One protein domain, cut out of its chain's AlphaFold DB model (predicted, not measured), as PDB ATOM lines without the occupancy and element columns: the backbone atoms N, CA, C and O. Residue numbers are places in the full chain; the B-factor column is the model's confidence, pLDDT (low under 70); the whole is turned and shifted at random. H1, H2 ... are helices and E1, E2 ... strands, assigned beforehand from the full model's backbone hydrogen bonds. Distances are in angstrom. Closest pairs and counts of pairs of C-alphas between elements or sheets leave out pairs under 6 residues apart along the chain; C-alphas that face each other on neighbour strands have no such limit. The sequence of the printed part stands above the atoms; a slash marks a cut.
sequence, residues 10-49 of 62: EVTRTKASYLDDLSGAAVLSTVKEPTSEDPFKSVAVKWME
ATOM      1  N   GLU A  10     181.845 229.115 179.760       74.44
ATOM      2  CA  GLU A  10     181.870 230.308 178.911       74.44
ATOM      3  C   GLU A  10     181.008 230.116 177.661       74.44
ATOM      4  O   GLU A  10     180.134 230.930 177.377       74.44
ATOM      5  N   VAL A  11     181.146 228.973 176.976       75.69
ATOM      6  CA  VAL A  11     180.334 228.662 175.788       75.69
ATOM      7  C   VAL A  11     178.850 228.526 176.141       75.69
ATOM      8  O   VAL A  11     177.991 228.924 175.356       75.69
ATOM      9  N   THR A  12     178.520 227.994 177.322       74.38
ATOM     10  CA  THR A  12     177.123 227.917 177.781       74.38
ATOM     11  C   THR A  12     176.554 229.307 178.077       74.38
ATOM     12  O   THR A  12     175.415 229.576 177.703       74.38
ATOM     13  N   ARG A  13     177.342 230.209 178.678       70.94
ATOM     14  CA  ARG A  13     176.945 231.601 178.938       70.94
ATOM     15  C   ARG A  13     176.713 232.369 177.640       70.94
ATOM     16  O   ARG A  13     175.678 233.012 177.501       70.94
ATOM     17  N   THR A  14     177.625 232.251 176.676       71.56
ATOM     18  CA  THR A  14     177.451 232.849 175.345       71.56
ATOM     19  C   THR A  14     176.230 232.272 174.633       71.56
ATOM     20  O   THR A  14     175.483 232.998 173.995       71.56
ATOM     21  N   LYS A  15     175.965 230.969 174.759       72.25
ATOM     22  CA  LYS A  15     174.764 230.369 174.166       72.25
ATOM     23  C   LYS A  15     173.479 230.896 174.815       72.25
ATOM     24  O   LYS A  15     172.548 231.234 174.095       72.25
ATOM     25  N   ALA A  16     173.444 231.005 176.142       66.19
ATOM     26  CA  ALA A  16     172.291 231.525 176.878       66.19
ATOM     27  C   ALA A  16     172.036 233.020 176.619       66.19
ATOM     28  O   ALA A  16     170.893 233.451 176.668       66.19
ATOM     29  N   SER A  17     173.067 233.814 176.304       62.94
ATOM     30  CA  SER A  17     172.875 235.228 175.953       62.94
ATOM     31  C   SER A  17     172.286 235.445 174.553       62.94
ATOM     32  O   SER A  17     171.828 236.545 174.265       62.94
ATOM     33  N   TYR A  18     172.340 234.439 173.672       60.00
ATOM     34  CA  TYR A  18     171.840 234.526 172.292       60.00
ATOM     35  C   TYR A  18     170.586 233.682 172.033       60.00
ATOM     36  O   TYR A  18     169.856 233.966 171.087       60.00
ATOM     37  N   LEU A  19     170.344 232.641 172.832       62.81
ATOM     38  CA  LEU A  19     169.151 231.807 172.746       62.81
ATOM     39  C   LEU A  19     168.204 232.160 173.892       62.81
ATOM     40  O   LEU A  19     168.517 231.909 175.054       62.81
ATOM     41  N   ASP A  20     167.030 232.683 173.545       60.78
ATOM     42  CA  ASP A  20     165.942 232.989 174.488       60.78
ATOM     43  C   ASP A  20     165.365 231.718 175.162       60.78
ATOM     44  O   ASP A  20     164.685 231.787 176.180       60.78
ATOM     45  N   ASP A  21     165.716 230.529 174.653       57.38
ATOM     46  CA  ASP A  21     165.317 229.204 175.162       57.38
ATOM     47  C   ASP A  21     165.876 228.832 176.554       57.38
ATOM     48  O   ASP A  21     165.541 227.778 177.093       57.38
ATOM     49  N   LEU A  22     166.773 229.637 177.134       60.06
ATOM     50  CA  LEU A  22     167.499 229.316 178.376       60.06
ATOM     51  C   LEU A  22     167.239 230.321 179.510       60.06
ATOM     52  O   LEU A  22     168.061 230.440 180.423       60.06
ATOM     53  N   SER A  23     166.107 231.032 179.481       61.06
ATOM     54  CA  SER A  23     165.665 231.838 180.626       61.06
ATOM     55  C   SER A  23     165.609 230.952 181.883       61.06
ATOM     56  O   SER A  23     164.919 229.936 181.901       61.06
ATOM     57  N   GLY A  24     166.424 231.270 182.893       69.31
ATOM     58  CA  GLY A  24     166.514 230.499 184.142       69.31
ATOM     59  C   GLY A  24     167.511 229.327 184.157       69.31
ATOM     60  O   GLY A  24     167.518 228.549 185.109       69.31
ATOM     61  N   ALA A  25     168.377 229.168 183.150       76.50
ATOM     62  CA  ALA A  25     169.402 228.119 183.157       76.50
ATOM     63  C   ALA A  25     170.770 228.600 183.674       76.50
ATOM     64  O   ALA A  25     171.241 229.690 183.350       76.50
ATOM     65  N   ALA A  26     171.458 227.743 184.430       77.19
ATOM     66  CA  ALA A  26     172.801 227.996 184.945       77.19
ATOM     67  C   ALA A  26     173.647 226.721 184.923       77.19
ATOM     68  O   ALA A  26     173.153 225.617 185.141       77.19
ATOM     69  N   VAL A  27     174.955 226.852 184.700       82.31
ATOM     70  CA  VAL A  27     175.881 225.741 184.952       82.31
ATOM     71  C   VAL A  27     176.385 225.854 186.384       82.31
ATOM     72  O   VAL A  27     176.897 226.901 186.772       82.31
ATOM     73  N   LEU A  28     176.226 224.787 187.164       84.44
ATOM     74  CA  LEU A  28     176.562 224.768 188.588       84.44
ATOM     75  C   LEU A  28     178.004 224.322 188.835       84.44
ATOM     76  O   LEU A  28     178.676 224.850 189.715       84.44
ATOM     77  N   SER A  29     178.474 223.326 188.083       85.81
ATOM     78  CA  SER A  29     179.829 222.790 188.227       85.81
ATOM     79  C   SER A  29     180.256 222.027 186.977       85.81
ATOM     80  O   SER A  29     179.428 221.394 186.317       85.81
ATOM     81  N   THR A  30     181.552 222.052 186.675       86.62
ATOM     82  CA  THR A  30     182.168 221.197 185.658       86.62
ATOM     83  C   THR A  30     182.889 220.056 186.363       86.62
ATOM     84  O   THR A  30     183.857 220.278 187.083       86.62
ATOM     85  N   VAL A  31     182.406 218.831 186.163       89.81
ATOM     86  CA  VAL A  31     182.970 217.609 186.761       89.81
ATOM     87  C   VAL A  31     184.166 217.118 185.951       89.81
ATOM     88  O   VAL A  31     185.131 216.600 186.506       89.81
ATOM     89  N   LYS A  32     184.102 217.276 184.625       90.12
ATOM     90  CA  LYS A  32     185.187 216.934 183.709       90.12
ATOM     91  C   LYS A  32     185.267 217.963 182.594       90.12
ATOM     92  O   LYS A  32     184.305 218.130 181.841       90.12
ATOM     93  N   GLU A  33     186.419 218.608 182.479       88.25
ATOM     94  CA  GLU A  33     186.724 219.511 181.375       88.25
ATOM     95  C   GLU A  33     187.143 218.735 180.118       88.25
ATOM     96  O   GLU A  33     187.724 217.649 180.223       88.25
ATOM     97  N   PRO A  34     186.845 219.272 178.922       87.56
ATOM     98  CA  PRO A  34     187.388 218.738 177.681       87.56
ATOM     99  C   PRO A  34     188.908 218.960 177.618       87.56
ATOM    100  O   PRO A  34     189.420 219.959 178.121       87.56
ATOM    101  N   THR A  35     189.632 218.062 176.949       87.88
ATOM    102  CA  THR A  35     191.079 218.206 176.700       87.88
ATOM    103  C   THR A  35     191.370 218.268 175.202       87.88
ATOM    104  O   THR A  35     190.504 217.960 174.387       87.88
ATOM    105  N   SER A  36     192.591 218.642 174.809       90.19
ATOM    106  CA  SER A  36     192.990 218.636 173.391       90.19
ATOM    107  C   SER A  36     192.940 217.243 172.756       90.19
ATOM    108  O   SER A  36     192.678 217.133 171.564       90.19
ATOM    109  N   GLU A  37     193.171 216.194 173.549       94.12
ATOM    110  CA  GLU A  37     193.117 214.797 173.098       94.12
ATOM    111  C   GLU A  37     191.676 214.261 173.048       94.12
ATOM    112  O   GLU A  37     191.311 213.540 172.123       94.12
ATOM    113  N   ASP A  38     190.826 214.678 173.993       89.56
ATOM    114  CA  ASP A  38     189.420 214.278 174.101       89.56
ATOM    115  C   ASP A  38     188.473 215.505 174.155       89.56
ATOM    116  O   ASP A  38     187.792 215.745 175.163       89.56
ATOM    117  N   PRO A  39     188.358 216.293 173.071       84.38
ATOM    118  CA  PRO A  39     187.681 217.596 173.098       84.38
ATOM    119  C   PRO A  39     186.161 217.511 173.290       84.38
ATOM    120  O   PRO A  39     185.520 218.491 173.669       84.38
ATOM    121  N   PHE A  40     185.567 216.342 173.047       83.94
ATOM    122  CA  PHE A  40     184.125 216.114 173.190       83.94
ATOM    123  C   PHE A  40     183.741 215.451 174.516       83.94
ATOM    124  O   PHE A  40     182.554 215.316 174.812       83.94
ATOM    125  N   LYS A  41     184.717 215.040 175.334       87.19
ATOM    126  CA  LYS A  41     184.445 214.408 176.627       87.19
ATOM    127  C   LYS A  41     184.431 215.464 177.723       87.19
ATOM    128  O   LYS A  41     185.443 215.706 178.370       87.19
ATOM    129  N   SER A  42     183.258 216.037 177.964       87.19
ATOM    130  CA  SER A  42     183.011 216.931 179.097       87.19
ATOM    131  C   SER A  42     181.807 216.456 179.903       87.19
ATOM    132  O   SER A  42     180.891 215.834 179.362       87.19
ATOM    133  N   VAL A  43     181.820 216.729 181.204       89.25
ATOM    134  CA  VAL A  43     180.695 216.451 182.103       89.25
ATOM    135  C   VAL A  43     180.482 217.680 182.966       89.25
ATOM    136  O   VAL A  43     181.402 218.131 183.646       89.25
ATOM    137  N   ALA A  44     179.267 218.216 182.954       87.56
ATOM    138  CA  ALA A  44     178.893 219.374 183.748       87.56
ATOM    139  C   ALA A  44     177.503 219.180 184.353       87.56
ATOM    140  O   ALA A  44     176.616 218.595 183.731       87.56
ATOM    141  N   VAL A  45     177.318 219.710 185.557       86.69
ATOM    142  CA  VAL A  45     176.026 219.784 186.236       86.69
ATOM    143  C   VAL A  45     175.377 221.109 185.860       86.69
ATOM    144  O   VAL A  45     175.944 222.175 186.111       86.69
ATOM    145  N   LYS A  46     174.192 221.049 185.251       84.75
ATOM    146  CA  LYS A  46     173.420 222.225 184.833       84.75
ATOM    147  C   LYS A  46     172.072 222.243 185.544       84.75
ATOM    148  O   LYS A  46     171.425 221.209 185.673       84.75
ATOM    149  N   TRP A  47     171.673 223.424 185.985       83.19
ATOM    150  CA  TRP A  47     170.336 223.749 186.460       83.19
ATOM    151  C   TRP A  47     169.562 224.356 185.275       83.19
ATOM    152  O   TRP A  47     170.117 225.200 184.570       83.19
ATOM    153  N   MET A  48     168.313 223.944 185.019       80.44
ATOM    154  CA  MET A  48     167.437 224.591 184.021       80.44
ATOM    155  C   MET A  48     165.957 224.596 184.420       80.44
ATOM    156  O   MET A  48     165.477 223.629 185.019       80.44
ATOM    157  N   GLU A  49     165.251 225.694 184.106       76.19
ATOM    158  CA  GLU A  49     163.850 225.880 184.507       76.19
ATOM    159  C   GLU A  49     163.066 225.151 183.438       76.19
ATOM    160  O   GLU A  49     162.927 225.620 182.314       76.19
TER     161      GLU A  49
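What this domain is: This is residues 10 to 49 of the 62 residues of an uncharacterized protein of Phytophthora parasitica (UniProt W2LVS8). A two-stranded hairpin, E1 and E2, forms a long curved ribbon, and one short helix, H1, is held over one of its faces with little contact between them. The link between the strands turns toward the side where H1 lies, and its residues 35 to 40 stick out free at one end of the domain, while the link from H1 to E1 loops round at the other end, so that the outline is like an open U. The printed part has 40 residues, with one named helix and two named strands in the order H1, E1, E2 along the chain; the sheet has the order E1 - E2 and is antiparallel. The class is mixed, helices and strands. The whole is loose, with a radius of gyration of the C-alphas of 11.4 A, and elongated, spanning 33 by 18 by 11 A.

How they stand to each other: E1, residues 26 to 32, and E2, residues 43 to 47, are antiparallel neighbours and form a hairpin, with 163 degrees between their N-to-C directions. Among the C-alphas that face each other are those of Thr 30 and Ala 44, 4.2 A apart, and those of Val 27 and Lys 46, 4.3 A apart. Across the pair, N 28 and O 45 are within hydrogen-bond range at 2.8 A, and so are N 47 and O 26 at 2.8 A. H1, residues 10 to 18, has one pair of C-alphas within 8 A of E1: those of Thr 12 and Val 27, the closest of the two elements, 7.6 A apart. The centres of H1 and E1 are 13.8 A apart. H1 and E2 are apart. In H1 every O i to N i+4 pair is within hydrogen-bond range.

Where its parts are: E1 has 7 residues, Ala 26 to Lys 32, and measures 16.7 A from first to last C-alpha, beginning at C-alpha 26 at (172.801, 227.996, 184.945). E2 has 5 residues, Val 43 to Trp 47, measures 13.4 A, and ends at C-alpha 47 at (170.336, 223.749, 186.460). H1 has 9 residues, Glu 10 to Tyr 18, measures 12.7 A, and begins at C-alpha 10 at (181.870, 230.308, 178.911).

The domain as a whole: The two C-alphas farthest apart are those of Glu 37 and Glu 49, at 33.3 A; those of the first and last printed residues, Glu 10 and Glu 49, are 19.4 A apart. The printed part has no cut. The links H1 to E1, with 7 residues, and E1 to E2, with 10 residues, are short but not tight. Residues 35 to 40 stand free. The mean pLDDT of the printed part is 78.5, and it is under 70 at residues 16 to 24, of which 16 to 18 belong to H1.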